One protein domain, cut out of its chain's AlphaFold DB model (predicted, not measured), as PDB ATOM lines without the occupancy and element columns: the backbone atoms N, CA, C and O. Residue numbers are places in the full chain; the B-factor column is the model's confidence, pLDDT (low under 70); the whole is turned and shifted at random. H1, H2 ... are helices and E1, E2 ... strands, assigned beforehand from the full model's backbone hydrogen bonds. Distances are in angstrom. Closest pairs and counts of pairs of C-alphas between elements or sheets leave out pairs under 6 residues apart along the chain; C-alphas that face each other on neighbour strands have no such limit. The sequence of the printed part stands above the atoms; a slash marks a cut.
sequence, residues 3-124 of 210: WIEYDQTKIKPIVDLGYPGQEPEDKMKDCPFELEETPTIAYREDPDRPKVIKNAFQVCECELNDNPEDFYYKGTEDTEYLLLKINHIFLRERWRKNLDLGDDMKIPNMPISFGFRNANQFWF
ATOM      1  N   TRP A   3       0.586  29.028 -18.647       91.69
ATOM      2  CA  TRP A   3       0.113  29.417 -19.970       91.69
ATOM      3  C   TRP A   3       0.943  28.709 -21.031       91.69
ATOM      4  O   TRP A   3       2.170  28.828 -21.079       91.69
ATOM      5  N   ILE A   4       0.255  27.958 -21.880       90.81
ATOM      6  CA  ILE A   4       0.842  27.135 -22.934       90.81
ATOM      7  C   ILE A   4       0.375  27.635 -24.297       90.81
ATOM      8  O   ILE A   4      -0.722  28.175 -24.438       90.81
ATOM      9  N   GLU A   5       1.219  27.463 -25.307       88.50
ATOM     10  CA  GLU A   5       0.819  27.735 -26.685       88.50
ATOM     11  C   GLU A   5      -0.213  26.698 -27.151       88.50
ATOM     12  O   GLU A   5      -0.172  25.533 -26.752       88.50
ATOM     13  N   TYR A   6      -1.140  27.131 -28.003       86.56
ATOM     14  CA  TYR A   6      -2.144  26.287 -28.623       86.56
ATOM     15  C   TYR A   6      -1.465  25.213 -29.467       86.56
ATOM     16  O   TYR A   6      -0.682  25.506 -30.375       86.56
ATOM     17  N   ASP A   7      -1.847  23.974 -29.189       86.56
ATOM     18  CA  ASP A   7      -1.435  22.788 -29.911       86.56
ATOM     19  C   ASP A   7      -2.648  21.867 -30.033       86.56
ATOM     20  O   ASP A   7      -3.119  21.300 -29.044       86.56
ATOM     21  N   GLN A   8      -3.170  21.733 -31.253       84.12
ATOM     22  CA  GLN A   8      -4.363  20.930 -31.520       84.12
ATOM     23  C   GLN A   8      -4.185  19.470 -31.078       84.12
ATOM     24  O   GLN A   8      -5.153  18.839 -30.658       84.12
ATOM     25  N   THR A   9      -2.958  18.944 -31.139       87.88
ATOM     26  CA  THR A   9      -2.665  17.553 -30.770       87.88
ATOM     27  C   THR A   9      -2.832  17.304 -29.271       87.88
ATOM     28  O   THR A   9      -3.140  16.186 -28.868       87.88
ATOM     29  N   LYS A  10      -2.719  18.355 -28.448       87.19
ATOM     30  CA  LYS A  10      -2.838  18.281 -26.986       87.19
ATOM     31  C   LYS A  10      -4.256  18.514 -26.469       87.19
ATOM     32  O   LYS A  10      -4.515  18.220 -25.310       87.19
ATOM     33  N   ILE A  11      -5.185  18.999 -27.298       84.62
ATOM     34  CA  ILE A  11      -6.542  19.369 -26.850       84.62
ATOM     35  C   ILE A  11      -7.290  18.179 -26.252       84.62
ATOM     36  O   ILE A  11      -7.829  18.298 -25.157       84.62
ATOM     37  N   LYS A  12      -7.311  17.035 -26.944       83.81
ATOM     38  CA  LYS A  12      -8.005  15.842 -26.445       83.81
ATOM     39  C   LYS A  12      -7.400  15.352 -25.114       83.81
ATOM     40  O   LYS A  12      -8.155  15.301 -24.151       83.81
ATOM     41  N   PRO A  13      -6.074  15.136 -25.002       86.56
ATOM     42  CA  PRO A  13      -5.449  14.807 -23.718       86.56
ATOM     43  C   PRO A  13      -5.743  15.810 -22.588       86.56
ATOM     44  O   PRO A  13      -5.987  15.409 -21.458       86.56
ATOM     45  N   ILE A  14      -5.767  17.119 -22.872       86.44
ATOM     46  CA  ILE A  14      -6.114  18.146 -21.868       86.44
ATOM     47  C   ILE A  14      -7.559  17.980 -21.375       86.44
ATOM     48  O   ILE A  14      -7.821  18.142 -20.185       86.44
ATOM     49  N   VAL A  15      -8.497  17.672 -22.275       82.88
ATOM     50  CA  VAL A  15      -9.894  17.395 -21.906       82.88
ATOM     51  C   VAL A  15      -9.986  16.119 -21.073       82.88
ATOM     52  O   VAL A  15     -10.695  16.115 -20.068       82.88
ATOM     53  N   ASP A  16      -9.239  15.079 -21.448       82.50
ATOM     54  CA  ASP A  16      -9.212  13.796 -20.742       82.50
ATOM     55  C   ASP A  16      -8.711  13.973 -19.289       82.50
ATOM     56  O   ASP A  16      -9.344  13.475 -18.361       82.50
ATOM     57  N   LEU A  17      -7.684  14.805 -19.052       83.88
ATOM     58  CA  LEU A  17      -7.224  15.168 -17.694       83.88
ATOM     59  C   LEU A  17      -8.308  15.845 -16.832       83.88
ATOM     60  O   LEU A  17      -8.287  15.769 -15.595       83.88
ATOM     61  N   GLY A  18      -9.262  16.522 -17.472       78.31
ATOM     62  CA  GLY A  18     -10.396  17.179 -16.825       78.31
ATOM     63  C   GLY A  18     -11.525  16.228 -16.419       78.31
ATOM     64  O   GLY A  18     -12.489  16.680 -15.795       78.31
ATOM     65  N   TYR A  19     -11.437  14.936 -16.751       79.81
ATOM     66  CA  TYR A  19     -12.467  13.965 -16.399       79.81
ATOM     67  C   TYR A  19     -12.556  13.795 -14.867       79.81
ATOM     68  O   TYR A  19     -11.530  13.620 -14.198       79.81
ATOM     69  N   PRO A  20     -13.753  13.914 -14.264       78.56
ATOM     70  CA  PRO A  20     -13.918  13.770 -12.820       78.56
ATOM     71  C   PRO A  20     -13.832  12.298 -12.383       78.56
ATOM     72  O   PRO A  20     -14.127  11.397 -13.162       78.56
ATOM     73  N   GLY A  21     -13.474  12.055 -11.119       77.94
ATOM     74  CA  GLY A  21     -13.515  10.712 -10.517       77.94
ATOM     75  C   GLY A  21     -12.326   9.795 -10.830       77.94
ATOM     76  O   GLY A  21     -12.421   8.597 -10.596       77.94
ATOM     77  N   GLN A  22     -11.227  10.339 -11.358       80.88
ATOM     78  CA  GLN A  22      -9.943   9.639 -11.478       80.88
ATOM     79  C   GLN A  22      -8.958  10.165 -10.435       80.88
ATOM     80  O   GLN A  22      -8.897  11.382 -10.222       80.88
ATOM     81  N   GLU A  23      -8.168   9.264  -9.853       87.31
ATOM     82  CA  GLU A  23      -7.097   9.623  -8.923       87.31
ATOM     83  C   GLU A  23      -5.999  10.443  -9.625       87.31
ATOM     84  O   GLU A  23      -5.741  10.239 -10.822       87.31
ATOM     85  N   PRO A  24      -5.334  11.375  -8.918       85.94
ATOM     86  CA  PRO A  24      -4.273  12.200  -9.491       85.94
ATOM     87  C   PRO A  24      -3.169  11.384 -10.174       85.94
ATOM     88  O   PRO A  24      -2.740  11.735 -11.274       85.94
ATOM     89  N   GLU A  25      -2.738  10.274  -9.577       88.50
ATOM     90  CA  GLU A  25      -1.671   9.417 -10.106       88.50
ATOM     91  C   GLU A  25      -2.050   8.793 -11.450       88.50
ATOM     92  O   GLU A  25      -1.203   8.680 -12.337       88.50
ATOM     93  N   ASP A  26      -3.317   8.416 -11.624       86.69
ATOM     94  CA  ASP A  26      -3.819   7.861 -12.880       86.69
ATOM     95  C   ASP A  26      -3.901   8.934 -13.962       86.69
ATOM     96  O   ASP A  26      -3.435   8.709 -15.077       86.69
ATOM     97  N   LYS A  27      -4.376  10.138 -13.619       85.38
ATOM     98  CA  LYS A  27      -4.368  11.285 -14.542       85.38
ATOM     99  C   LYS A  27      -2.961  11.622 -15.018       85.38
ATOM    100  O   LYS A  27      -2.748  11.925 -16.190       85.38
ATOM    101  N   MET A  28      -1.986  11.565 -14.115       89.12
ATOM    102  CA  MET A  28      -0.605  11.914 -14.430       89.12
ATOM    103  C   MET A  28       0.059  10.948 -15.421       89.12
ATOM    104  O   MET A  28       0.972  11.380 -16.127       89.12
ATOM    105  N   LYS A  29      -0.406   9.695 -15.542       88.50
ATOM    106  CA  LYS A  29       0.101   8.730 -16.543       88.50
ATOM    107  C   LYS A  29      -0.152   9.197 -17.976       88.50
ATOM    108  O   LYS A  29       0.694   8.978 -18.839       88.50
ATOM    109  N   ASP A  30      -1.270   9.882 -18.196       85.06
ATOM    110  CA  ASP A  30      -1.701  10.382 -19.505       85.06
ATOM    111  C   ASP A  30      -1.399  11.880 -19.701       85.06
ATOM    112  O   ASP A  30      -1.882  12.514 -20.643       85.06
ATOM    113  N   CYS A  31      -0.582  12.477 -18.824       89.50
ATOM    114  CA  CYS A  31      -0.211  13.884 -18.927       89.50
ATOM    115  C   CYS A  31       0.556  14.151 -20.243       89.50
ATOM    116  O   CYS A  31       1.650  13.622 -20.441       89.50
ATOM    117  N   PRO A  32       0.060  15.031 -21.138       91.94
ATOM    118  CA  PRO A  32       0.690  15.296 -22.433       91.94
ATOM    119  C   PRO A  32       1.871  16.280 -22.334       91.94
ATOM    120  O   PRO A  32       2.351  16.787 -23.353       91.94
ATOM    121  N   PHE A  33       2.291  16.634 -21.118       93.88
ATOM    122  CA  PHE A  33       3.268  17.681 -20.853       93.88
ATOM    123  C   PHE A  33       4.523  17.123 -20.195       93.88
ATOM    124  O   PHE A  33       4.460  16.386 -19.217       93.88
ATOM    125  N   GLU A  34       5.677  17.567 -20.688       95.12
ATOM    126  CA  GLU A  34       6.932  17.416 -19.960       95.12
ATOM    127  C   GLU A  34       6.957  18.406 -18.786       95.12
ATOM    128  O   GLU A  34       6.674  19.601 -18.959       95.12
ATOM    129  N   LEU A  35       7.290  17.900 -17.602       95.19
ATOM    130  CA  LEU A  35       7.388  18.677 -16.372       95.19
ATOM    131  C   LEU A  35       8.851  18.916 -15.999       95.19
ATOM    132  O   LEU A  35       9.707  18.064 -16.227       95.19
ATOM    133  N   GLU A  36       9.128  20.059 -15.389       95.81
ATOM    134  CA  GLU A  36      10.444  20.408 -14.860       95.81
ATOM    135  C   GLU A  36      10.332  21.074 -13.488       95.81
ATOM    136  O   GLU A  36       9.248  21.472 -13.053       95.81
ATOM    137  N   GLU A  37      11.467  21.191 -12.804       96.50
ATOM    138  CA  GLU A  37      11.524  21.887 -11.524       96.50
ATOM    139  C   GLU A  37      11.150  23.359 -11.668       96.50
ATOM    140  O   GLU A  37      11.466  24.021 -12.660       96.50
ATOM    141  N   THR A  38      10.512  23.891 -10.632       94.88
ATOM    142  CA  THR A  38      10.205  25.316 -10.564       94.88
ATOM    143  C   THR A  38      11.486  26.180 -10.656       94.88
ATOM    144  O   THR A  38      12.549  25.813 -10.127       94.88
ATOM    145  N   PRO A  39      11.412  27.374 -11.287       92.75
ATOM    146  CA  PRO A  39      12.477  28.373 -11.222       92.75
ATOM    147  C   PRO A  39      12.826  28.809  -9.788       92.75
ATOM    148  O   PRO A  39      13.993  29.092  -9.509       92.75
ATOM    149  N   THR A  40      11.853  28.834  -8.877       95.50
ATOM    150  CA  THR A  40      12.048  29.208  -7.474       95.50
ATOM    151  C   THR A  40      12.660  28.043  -6.707       95.50
ATOM    152  O   THR A  40      11.981  27.093  -6.335       95.50
ATOM    153  N   ILE A  41      13.966  28.124  -6.436       95.44
ATOM    154  CA  ILE A  41      14.737  27.046  -5.789       95.44
ATOM    155  C   ILE A  41      14.106  26.605  -4.460       95.44
ATOM    156  O   ILE A  41      14.011  25.409  -4.205       95.44
ATOM    157  N   ALA A  42      13.633  27.556  -3.649       93.56
ATOM    158  CA  ALA A  42      13.018  27.273  -2.352       93.56
ATOM    159  C   ALA A  42      11.728  26.435  -2.439       93.56
ATOM    160  O   ALA A  42      11.327  25.856  -1.439       93.56
ATOM    161  N   TYR A  43      11.086  26.370  -3.610       94.19
ATOM    162  CA  TYR A  43       9.840  25.630  -3.821       94.19
ATOM    163  C   TYR A  43      10.054  24.216  -4.376       94.19
ATOM    164  O   TYR A  43       9.087  23.489  -4.540       94.19
ATOM    165  N   ARG A  44      11.290  23.808  -4.696       94.31
ATOM    166  CA  ARG A  44      11.553  22.506  -5.346       94.31
ATOM    167  C   ARG A  44      11.405  21.309  -4.412       94.31
ATOM    168  O   ARG A  44      11.010  20.240  -4.850       94.31
ATOM    169  N   GLU A  45      11.721  21.513  -3.138       91.94
ATOM    170  CA  GLU A  45      11.610  20.487  -2.094       91.94
ATOM    171  C   GLU A  45      10.289  20.599  -1.314       91.94
ATOM    172  O   GLU A  45      10.080  19.878  -0.342       91.94
ATOM    173  N   ASP A  46       9.417  21.533  -1.705       91.44
ATOM    174  CA  ASP A  46       8.128  21.758  -1.060       91.44
ATOM    175  C   ASP A  46       7.095  20.770  -1.638       91.44
ATOM    176  O   ASP A  46       6.747  20.882  -2.817       91.44
ATOM    177  N   PRO A  47       6.603  19.792  -0.850       87.38
ATOM    178  CA  PRO A  47       5.677  18.774  -1.343       87.38
ATOM    179  C   PRO A  47       4.329  19.355  -1.790       87.38
ATOM    180  O   PRO A  47       3.643  18.730  -2.600       87.38
ATOM    181  N   ASP A  48       3.969  20.557  -1.328       86.94
ATOM    182  CA  ASP A  48       2.728  21.238  -1.706       86.94
ATOM    183  C   ASP A  48       2.876  22.030  -3.018       86.94
ATOM    184  O   ASP A  48       1.910  22.604  -3.539       86.94
ATOM    185  N   ARG A  49       4.085  22.073  -3.595       88.44
ATOM    186  CA  ARG A  49       4.385  22.797  -4.834       88.44
ATOM    187  C   ARG A  49       4.619  21.817  -5.981       88.44
ATOM    188  O   ARG A  49       5.649  21.150  -6.042       88.44
ATOM    189  N   PRO A  50       3.703  21.752  -6.962       89.75
ATOM    190  CA  PRO A  50       3.893  20.878  -8.105       89.75
ATOM    191  C   PRO A  50       4.992  21.404  -9.035       89.75
ATOM    192  O   PRO A  50       5.256  22.607  -9.127       89.75
ATOM    193  N   LYS A  51       5.560  20.484  -9.819       93.94
ATOM    194  CA  LYS A  51       6.430  20.806 -10.954       93.94
ATOM    195  C   LYS A  51       5.726  21.693 -11.978       93.94
ATOM    196  O   LYS A  51       4.495  21.724 -12.077       93.94
ATOM    197  N   VAL A  52       6.523  22.379 -12.792       95.69
ATOM    198  CA  VAL A  52       6.019  23.292 -13.820       95.69
ATOM    199  C   VAL A  52       6.046  22.661 -15.206       95.69
ATOM    200  O   VAL A  52       6.890  21.823 -15.508       95.69
ATOM    201  N   ILE A  53       5.137  23.076 -16.090       95.56
ATOM    202  CA  ILE A  53       5.158  22.631 -17.492       95.56
ATOM    203  C   ILE A  53       6.360  23.267 -18.206       95.56
ATOM    204  O   ILE A  53       6.412  24.487 -18.404       95.56
ATOM    205  N   LYS A  54       7.292  22.434 -18.679       94.38
ATOM    206  CA  LYS A  54       8.557  22.860 -19.305       94.38
ATOM    207  C   LYS A  54       8.381  23.774 -20.515       94.38
ATOM    208  O   LYS A  54       9.166  24.683 -20.747       94.38
ATOM    209  N   ASN A  55       7.321  23.572 -21.290       91.88
ATOM    210  CA  ASN A  55       7.068  24.366 -22.495       91.88
ATOM    211  C   ASN A  55       6.017  25.468 -22.293       91.88
ATOM    212  O   ASN A  55       5.617  26.117 -23.261       91.88
ATOM    213  N   ALA A  56       5.581  25.716 -21.052       94.31
ATOM    214  CA  ALA A  56       4.760  26.879 -20.747       94.31
ATOM    215  C   ALA A  56       5.551  28.156 -21.040       94.31
ATOM    216  O   ALA A  56       6.716  28.291 -20.649       94.31
ATOM    217  N   PHE A  57       4.928  29.085 -21.765       93.12
ATOM    218  CA  PHE A  57       5.556  30.358 -22.097       93.12
ATOM    219  C   PHE A  57       5.582  31.310 -20.903       93.12
ATOM    220  O   PHE A  57       6.537  32.076 -20.779       93.12
ATOM    221  N   GLN A  58       4.577  31.215 -20.029       94.25
ATOM    222  CA  GLN A  58       4.470  31.940 -18.771       94.25
ATOM    223  C   GLN A  58       4.017  30.985 -17.662       94.25
ATOM    224  O   GLN A  58       3.174  30.110 -17.887       94.25
ATOM    225  N   VAL A  59       4.565  31.169 -16.465       95.38
ATOM    226  CA  VAL A  59       4.209  30.417 -15.259       95.38
ATOM    227  C   VAL A  59       3.977  31.407 -14.130       95.38
ATOM    228  O   VAL A  59       4.844  32.226 -13.844       95.38
ATOM    229  N   CYS A  60       2.817  31.327 -13.486       95.75
ATOM    230  CA  CYS A  60       2.573  32.013 -12.223       95.75
ATOM    231  C   CYS A  60       2.631  30.991 -11.098       95.75
ATOM    232  O   CYS A  60       1.878  30.010 -11.101       95.75
ATOM    233  N   GLU A  61       3.507  31.236 -10.138       95.00
ATOM    234  CA  GLU A  61       3.522  30.513  -8.876       95.00
ATOM    235  C   GLU A  61       2.509  31.154  -7.950       95.00
ATOM    236  O   GLU A  61       2.559  32.364  -7.713       95.00
ATOM    237  N   CYS A  62       1.571  30.346  -7.466       94.12
ATOM    238  CA  CYS A  62       0.440  30.834  -6.698       94.12
ATOM    239  C   CYS A  62       0.274  30.048  -5.405       94.12
ATOM    240  O   CYS A  62       0.529  28.846  -5.376       94.12
ATOM    241  N   GLU A  63      -0.220  30.719  -4.378       92.06
ATOM    242  CA  GLU A  63      -0.782  30.124  -3.167       92.06
ATOM    243  C   GLU A  63      -2.302  30.122  -3.265       92.06
ATOM    244  O   GLU A  63      -2.891  31.084  -3.768       92.06
ATOM    245  N   LEU A  64      -2.927  29.048  -2.783       89.88
ATOM    246  CA  LEU A  64      -4.354  29.069  -2.501       89.88
ATOM    247  C   LEU A  64      -4.581  30.011  -1.319       89.88
ATOM    248  O   LEU A  64      -3.942  29.859  -0.283       89.88
ATOM    249  N   ASN A  65      -5.452  30.998  -1.503       87.94
ATOM    250  CA  ASN A  65      -5.984  31.788  -0.409       87.94
ATOM    251  C   ASN A  65      -7.384  31.257  -0.097       87.94
ATOM    252  O   ASN A  65      -8.326  31.481  -0.857       87.94
ATOM    253  N   ASP A  66      -7.491  30.513   0.990       83.25
ATOM    254  CA  ASP A  66      -8.725  29.928   1.501       83.25
ATOM    255  C   ASP A  66      -9.398  30.804   2.568       83.25
ATOM    256  O   ASP A  66     -10.415  30.401   3.128       83.25
ATOM    257  N   ASN A  67      -8.882  32.014   2.822       85.44
ATOM    258  CA  ASN A  67      -9.477  32.951   3.764       85.44
ATOM    259  C   ASN A  67     -10.745  33.602   3.169       85.44
ATOM    260  O   ASN A  67     -10.642  34.440   2.266       85.44
ATOM    261  N   PRO A  68     -11.947  33.293   3.692       76.12
ATOM    262  CA  PRO A  68     -13.200  33.830   3.167       76.12
ATOM    263  C   PRO A  68     -13.382  35.330   3.444       76.12
ATOM    264  O   PRO A  68     -14.231  35.967   2.820       76.12
ATOM    265  N   GLU A  69     -12.612  35.915   4.367       82.62
ATOM    266  CA  GLU A  69     -12.689  37.350   4.666       82.62
ATOM    267  C   GLU A  69     -11.986  38.214   3.608       82.62
ATOM    268  O   GLU A  69     -12.364  39.370   3.405       82.62
ATOM    269  N   ASP A  70     -10.999  37.659   2.897       82.88
ATOM    270  CA  ASP A  70     -10.197  38.403   1.919       82.88
ATOM    271  C   ASP A  70     -10.961  38.677   0.617       82.88
ATOM    272  O   ASP A  70     -10.665  39.637  -0.105       82.88
ATOM    273  N   PHE A  71     -11.951  37.842   0.295       78.88
ATOM    274  CA  PHE A  71     -12.795  38.017  -0.878       78.88
ATOM    275  C   PHE A  71     -14.157  37.353  -0.682       78.88
ATOM    276  O   PHE A  71     -14.245  36.149  -0.473       78.88
ATOM    277  N   TYR A  72     -15.225  38.137  -0.838       72.31
ATOM    278  CA  TYR A  72     -16.600  37.652  -0.790       72.31
ATOM    279  C   TYR A  72     -17.327  37.982  -2.095       72.31
ATOM    280  O   TYR A  72     -17.590  39.150  -2.405       72.31
ATOM    281  N   TYR A  73     -17.677  36.949  -2.865       70.25
ATOM    282  CA  TYR A  73     -18.517  37.100  -4.048       70.25
ATOM    283  C   TYR A  73     -19.997  37.016  -3.663       70.25
ATOM    284  O   TYR A  73     -20.506  35.973  -3.264       70.25
ATOM    285  N   LYS A  74     -20.709  38.138  -3.780       64.38
ATOM    286  CA  LYS A  74     -22.122  38.235  -3.406       64.38
ATOM    287  C   LYS A  74     -22.995  37.524  -4.448       64.38
ATOM    288  O   LYS A  74     -23.173  38.059  -5.539       64.38
ATOM    289  N   GLY A  75     -23.576  36.370  -4.108       62.81
ATOM    290  CA  GLY A  75     -24.569  35.717  -4.976       62.81
ATOM    291  C   GLY A  75     -24.692  34.196  -4.895       62.81
ATOM    292  O   GLY A  75     -25.609  33.665  -5.511       62.81
ATOM    293  N   THR A  76     -23.832  33.501  -4.153       58.12
ATOM    294  CA  THR A  76     -23.919  32.046  -3.961       58.12
ATOM    295  C   THR A  76     -23.730  31.711  -2.478       58.12
ATOM    296  O   THR A  76     -22.908  32.336  -1.809       58.12
ATOM    297  N   GLU A  77     -24.534  30.785  -1.942       59.56
ATOM    298  CA  GLU A  77     -24.338  30.248  -0.579       59.56
ATOM    299  C   GLU A  77     -23.097  29.341  -0.515       59.56
ATOM    300  O   GLU A  77     -22.455  29.256   0.529       59.56
ATOM    301  N   ASP A  78     -22.710  28.764  -1.659       62.75
ATOM    302  CA  ASP A  78     -21.520  27.935  -1.840       62.75
ATOM    303  C   ASP A  78     -20.404  28.671  -2.603       62.75
ATOM    304  O   ASP A  78     -20.646  29.522  -3.468       62.75
ATOM    305  N   THR A  79     -19.152  28.324  -2.303       57.75
ATOM    306  CA  THR A  79     -17.958  28.898  -2.934       57.75
ATOM    307  C   THR A  79     -17.682  28.218  -4.281       57.75
ATOM    308  O   THR A  79     -17.116  27.131  -4.334       57.75
ATOM    309  N   GLU A  80     -18.039  28.859  -5.397       70.94
ATOM    310  CA  GLU A  80     -17.730  28.358  -6.754       70.94
ATOM    311  C   GLU A  80     -16.407  28.913  -7.327       70.94
ATOM    312  O   GLU A  80     -16.158  28.852  -8.533       70.94
ATOM    313  N   TYR A  81     -15.545  29.494  -6.488       76.56
ATOM    314  CA  TYR A  81     -14.309  30.152  -6.917       76.56
ATOM    315  C   TYR A  81     -13.097  29.728  -6.084       76.56
ATOM    316  O   TYR A  81     -13.209  29.363  -4.919       76.56
ATOM    317  N   LEU A  82     -11.916  29.824  -6.700       83.75
ATOM    318  CA  LEU A  82     -10.620  29.678  -6.042       83.75
ATOM    319  C   LEU A  82      -9.918  31.036  -6.055       83.75
ATOM    320  O   LEU A  82      -9.706  31.607  -7.130       83.75
ATOM    321  N   LEU A  83      -9.537  31.543  -4.883       87.00
ATOM    322  CA  LEU A  83      -8.705  32.737  -4.787       87.00
ATOM    323  C   LEU A  83      -7.234  32.318  -4.777       87.00
ATOM    324  O   LEU A  83      -6.797  31.530  -3.944       87.00
ATOM    325  N   LEU A  84      -6.462  32.840  -5.728       91.06
ATOM    326  CA  LEU A  84      -5.041  32.538  -5.857       91.06
ATOM    327  C   LEU A  84      -4.216  33.804  -5.639       91.06
ATOM    328  O   LEU A  84      -4.330  34.765  -6.402       91.06
ATOM    329  N   LYS A  85      -3.337  33.786  -4.639       92.00
ATOM    330  CA  LYS A  85      -2.320  34.821  -4.445       92.00
ATOM    331  C   LYS A  85      -1.121  34.502  -5.330       92.00
ATOM    332  O   LYS A  85      -0.533  33.433  -5.212       92.00
ATOM    333  N   ILE A  86      -0.760  35.417  -6.224       94.62
ATOM    334  CA  ILE A  86       0.399  35.252  -7.112       94.62
ATOM    335  C   ILE A  86       1.660  35.711  -6.377       94.62
ATOM    336  O   ILE A  86       1.744  36.868  -5.971       94.62
ATOM    337  N   ASN A  87       2.645  34.822  -6.260       93.75
ATOM    338  CA  ASN A  87       3.941  35.119  -5.648       93.75
ATOM    339  C   ASN A  87       4.970  35.548  -6.695       93.75
ATOM    340  O   ASN A  87       5.615  36.584  -6.559       93.75
ATOM    341  N   HIS A  88       5.091  34.766  -7.771       95.06
ATOM    342  CA  HIS A  88       6.049  35.017  -8.844       95.06
ATOM    343  C   HIS A  88       5.402  34.818 -10.210       95.06
ATOM    344  O   HIS A  88       4.540  33.956 -10.390       95.06
ATOM    345  N   ILE A  89       5.865  35.600 -11.184       95.00
ATOM    346  CA  ILE A  89       5.508  35.462 -12.595       95.00
ATOM    347  C   ILE A  89       6.799  35.253 -13.375       95.00
ATOM    348  O   ILE A  89       7.643  36.146 -13.451       95.00
ATOM    349  N   PHE A  90       6.937  34.081 -13.978       94.69
ATOM    350  CA  PHE A  90       8.050  33.736 -14.847       94.69
ATOM    351  C   PHE A  90       7.611  33.755 -16.297       94.69
ATOM    352  O   PHE A  90       6.540  33.265 -16.651       94.69
ATOM    353  N   LEU A  91       8.484  34.277 -17.149       92.44
ATOM    354  CA  LEU A  91       8.306  34.312 -18.588       92.44
ATOM    355  C   LEU A  91       9.535  33.677 -19.233       92.44
ATOM    356  O   LEU A  91      10.665  34.001 -18.859       92.44
ATOM    357  N   ARG A  92       9.339  32.777 -20.202       91.38
ATOM    358  CA  ARG A  92      10.472  32.151 -20.905       91.38
ATOM    359  C   ARG A  92      11.330  33.216 -21.567       91.38
ATOM    360  O   ARG A  92      10.808  34.176 -22.131       91.38
ATOM    361  N   GLU A  93      12.637  32.978 -21.586       89.50
ATOM    362  CA  GLU A  93      13.624  33.933 -22.092       89.50
ATOM    363  C   GLU A  93      13.295  34.433 -23.505       89.50
ATOM    364  O   GLU A  93      13.383  35.631 -23.750       89.50
ATOM    365  N   ARG A  94      12.828  33.555 -24.410       86.56
ATOM    366  CA  ARG A  94      12.396  33.961 -25.762       86.56
ATOM    367  C   ARG A  94      11.326  35.057 -25.733       86.56
ATOM    368  O   ARG A  94      11.421  36.027 -26.470       86.56
ATOM    369  N   TRP A  95      10.335  34.935 -24.851       86.56
ATOM    370  CA  TRP A  95       9.229  35.884 -24.747       86.56
ATOM    371  C   TRP A  95       9.622  37.120 -23.946       86.56
ATOM    372  O   TRP A  95       9.204  38.219 -24.291       86.56
ATOM    373  N   ARG A  96      10.485  36.966 -22.933       84.38
ATOM    374  CA  ARG A  96      11.082  38.100 -22.217       84.38
ATOM    375  C   ARG A  96      11.889  38.982 -23.167       84.38
ATOM    376  O   ARG A  96      11.668  40.186 -23.198       84.38
ATOM    377  N   LYS A  97      12.738  38.370 -23.998       82.00
ATOM    378  CA  LYS A  97      13.502  39.053 -25.049       82.00
ATOM    379  C   LYS A  97      12.597  39.718 -26.075       82.00
ATOM    380  O   LYS A  97      12.882  40.849 -26.430       82.00
ATOM    381  N   ASN A  98      11.512  39.081 -26.519       77.00
ATOM    382  CA  ASN A  98      10.572  39.736 -27.438       77.00
ATOM    383  C   ASN A  98       9.981  41.023 -26.834       77.00
ATOM    384  O   ASN A  98       9.931  42.038 -27.523       77.00
ATOM    385  N   LEU A  99       9.594  40.998 -25.551       72.88
ATOM    386  CA  LEU A  99       9.078  42.180 -24.849       72.88
ATOM    387  C   LEU A  99      10.143  43.269 -24.655       72.88
ATOM    388  O   LEU A  99       9.830  44.448 -24.778       72.88
ATOM    389  N   ASP A 100      11.383  42.886 -24.339       71.94
ATOM    390  CA  ASP A 100      12.463  43.837 -24.040       71.94
ATOM    391  C   ASP A 100      13.159  44.396 -25.292       71.94
ATOM    392  O   ASP A 100      13.613  45.538 -25.283       71.94
ATOM    393  N   LEU A 101      13.279  43.594 -26.354       60.25
ATOM    394  CA  LEU A 101      14.073  43.889 -27.556       60.25
ATOM    395  C   LEU A 101      13.222  44.318 -28.765       60.25
ATOM    396  O   LEU A 101      13.780  44.567 -29.832       60.25
ATOM    397  N   GLY A 102      11.902  44.447 -28.606       50.00
ATOM    398  CA  GLY A 102      11.061  45.215 -29.530       50.00
ATOM    399  C   GLY A 102      10.582  44.492 -30.790       50.00
ATOM    400  O   GLY A 102      10.211  45.160 -31.749       50.00
ATOM    401  N   ASP A 103      10.535  43.157 -30.807       60.28
ATOM    402  CA  ASP A 103       9.649  42.442 -31.742       60.28
ATOM    403  C   ASP A 103       8.309  42.186 -31.036       60.28
ATOM    404  O   ASP A 103       7.893  41.048 -30.800       60.28
ATOM    405  N   ASP A 104       7.661  43.285 -30.636       56.97
ATOM    406  CA  ASP A 104       6.362  43.344 -29.947       56.97
ATOM    407  C   ASP A 104       5.201  42.808 -30.807       56.97
ATOM    408  O   ASP A 104       4.077  42.628 -30.335       56.97
ATOM    409  N   MET A 105       5.506  42.461 -32.055       59.94
ATOM    410  CA  MET A 105       4.626  41.825 -33.030       59.94
ATOM    411  C   MET A 105       4.540  40.312 -32.860       59.94
ATOM    412  O   MET A 105       3.586  39.684 -33.333       59.94
ATOM    413  N   LYS A 106       5.548  39.697 -32.234       69.69
ATOM    414  CA  LYS A 106       5.596  38.252 -32.011       69.69
ATOM    415  C   LYS A 106       5.006  37.913 -30.658       69.69
ATOM    416  O   LYS A 106       5.678  37.988 -29.630       69.69
ATOM    417  N   ILE A 107       3.771  37.434 -30.690       75.19
ATOM    418  CA  ILE A 107       3.081  36.930 -29.507       75.19
ATOM    419  C   ILE A 107       3.057  35.394 -29.486       75.19
ATOM    420  O   ILE A 107       3.092  34.779 -30.559       75.19
ATOM    421  N   PRO A 108       2.982  34.756 -28.299       82.62
ATOM    422  CA  PRO A 108       2.737  33.321 -28.212       82.62
ATOM    423  C   PRO A 108       1.461  32.960 -28.958       82.62
ATOM    424  O   PRO A 108       0.517  33.754 -29.007       82.62
ATOM    425  N   ASN A 109       1.402  31.749 -29.506       84.44
ATOM    426  CA  ASN A 109       0.179  31.217 -30.101       84.44
ATOM    427  C   ASN A 109      -0.848  30.919 -28.993       84.44
ATOM    428  O   ASN A 109      -1.107  29.763 -28.686       84.44
ATOM    429  N   MET A 110      -1.359  31.938 -28.307       77.94
ATOM    430  CA  MET A 110      -2.183  31.778 -27.111       77.94
ATOM    431  C   MET A 110      -3.552  31.225 -27.489       77.94
ATOM    432  O   MET A 110      -4.231  31.848 -28.297       77.94
ATOM    433  N   PRO A 111      -4.029  30.125 -26.888       68.69
ATOM    434  CA  PRO A 111      -5.404  29.699 -27.085       68.69
ATOM    435  C   PRO A 111      -6.341  30.721 -26.430       68.69
ATOM    436  O   PRO A 111      -6.683  30.606 -25.258       68.69
ATOM    437  N   ILE A 112      -6.790  31.735 -27.175       59.91
ATOM    438  CA  ILE A 112      -7.939  32.554 -26.767       59.91
ATOM    439  C   ILE A 112      -9.190  31.726 -27.073       59.91
ATOM    440  O   ILE A 112      -9.896  31.952 -28.054       59.91
ATOM    441  N   SER A 113      -9.409  30.670 -26.294       55.56
ATOM    442  CA  SER A 113     -10.602  29.839 -26.411       55.56
ATOM    443  C   SER A 113     -11.695  30.398 -25.512       55.56
ATOM    444  O   SER A 113     -11.636  30.250 -24.293       55.56
ATOM    445  N   PHE A 114     -12.733  30.978 -26.109       51.84
ATOM    446  CA  PHE A 114     -14.042  31.069 -25.466       51.84
ATOM    447  C   PHE A 114     -14.690  29.686 -25.572       51.84
ATOM    448  O   PHE A 114     -15.416  29.398 -26.522       51.84
ATOM    449  N   GLY A 115     -14.316  28.777 -24.675       54.69
ATOM    450  CA  GLY A 115     -14.912  27.448 -24.639       54.69
ATOM    451  C   GLY A 115     -16.296  27.518 -24.006       54.69
ATOM    452  O   GLY A 115     -16.405  27.841 -22.828       54.69
ATOM    453  N   PHE A 116     -17.349  27.217 -24.767       56.25
ATOM    454  CA  PHE A 116     -18.660  26.912 -24.191       56.25
ATOM    455  C   PHE A 116     -18.706  25.417 -23.879       56.25
ATOM    456  O   PHE A 116     -18.371  24.581 -24.723       56.25
ATOM    457  N   ARG A 117     -19.111  25.068 -22.662       59.62
ATOM    458  CA  ARG A 117     -19.334  23.682 -22.255       59.62
ATOM    459  C   ARG A 117     -20.831  23.473 -22.071       59.62
ATOM    460  O   ARG A 117     -21.477  24.256 -21.386       59.62
ATOM    461  N   ASN A 118     -21.362  22.404 -22.655       71.06
ATOM    462  CA  ASN A 118     -22.662  21.861 -22.256       71.06
ATOM    463  C   ASN A 118     -22.442  20.570 -21.445       71.06
ATOM    464  O   ASN A 118     -21.298  20.184 -21.204       71.06
ATOM    465  N   ALA A 119     -23.518  19.899 -21.019       65.62
ATOM    466  CA  ALA A 119     -23.431  18.732 -20.137       65.62
ATOM    467  C   ALA A 119     -22.401  17.676 -20.596       65.62
ATOM    468  O   ALA A 119     -21.670  17.139 -19.765       65.62
ATOM    469  N   ASN A 120     -22.279  17.442 -21.912       72.50
ATOM    470  CA  ASN A 120     -21.524  16.308 -22.459       72.50
ATOM    471  C   ASN A 120     -20.470  16.696 -23.512       72.50
ATOM    472  O   ASN A 120     -19.836  15.815 -24.091       72.50
ATOM    473  N   GLN A 121     -20.299  17.983 -23.827       76.00
ATOM    474  CA  GLN A 121     -19.436  18.433 -24.923       76.00
ATOM    475  C   GLN A 121     -18.655  19.696 -24.564       76.00
ATOM    476  O   GLN A 121     -19.161  20.613 -23.912       76.00
ATOM    477  N   PHE A 122     -17.438  19.759 -25.097       69.94
ATOM    478  CA  PHE A 122     -16.572  20.929 -25.059       69.94
ATOM    479  C   PHE A 122     -16.504  21.540 -26.455       69.94
ATOM    480  O   PHE A 122     -16.095  20.882 -27.414       69.94
ATOM    481  N   TRP A 123     -16.916  22.799 -26.576       63.97
ATOM    482  CA  TRP A 123     -16.853  23.529 -27.833       63.97
ATOM    483  C   TRP A 123     -15.545  24.299 -27.906       63.97
ATOM    484  O   TRP A 123     -15.235  25.104 -27.031       63.97
ATOM    485  N   PHE A 124     -14.798  24.082 -28.984       67.94
ATOM    486  CA  PHE A 124     -13.567  24.807 -29.269       67.94
ATOM    487  C   PHE A 124     -13.718  25.570 -30.583       67.94
ATOM    488  O   PHE A 124     -14.083  24.995 -31.609       67.94
TER     489      PHE A 124
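What this domain is: This is residues 3 to 124 of the 210 residues of an uncharacterized protein of Gammaproteobacteria bacterium (UniProt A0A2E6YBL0). With little regular structure, the domain is a two-stranded antiparallel hairpin, E1 and E2, amid long loops, with short helices H1 and H2 near each other to one side and H3 just beyond E2. The 122 printed residues run H1, H2, E1, E2, H3, a mixed class with 42 residues in named elements. The whole is loose, radius of gyration of the C-alphas 17.3 A, spanning 49 by 35 by 32 A.

How they stand to each other: H1, residues 8 to 17, is close to but not clearly touching H2, residues 24 to 29; their closest C-alphas, Leu 17 and Lys 27, are 5.8 A apart. E1, residues 58 to 65, and E2, residues 83 to 91, form a hairpin; N 59 and O 90, 2.9 A apart, are within hydrogen-bond range. E2 bends by 68 degrees at residue 87. H3, residues 93 to 101, is apart from E1. Every O i to N i+4 pair is within range in H2 and H3, 4 of 6 in H1.

Where its parts are: H1 begins at C-alpha 8, (-4.363, 20.930, -31.520), and H3 ends at C-alpha 101, (14.073, 43.889, -27.556). E1 measures 21.1 A, E2 22.0 A.

The domain as a whole: The printed part has no cut. The links H2 to E1 and E1 to E2 are long. Confidence is under 70 in 23 residues, among them 111 to 117.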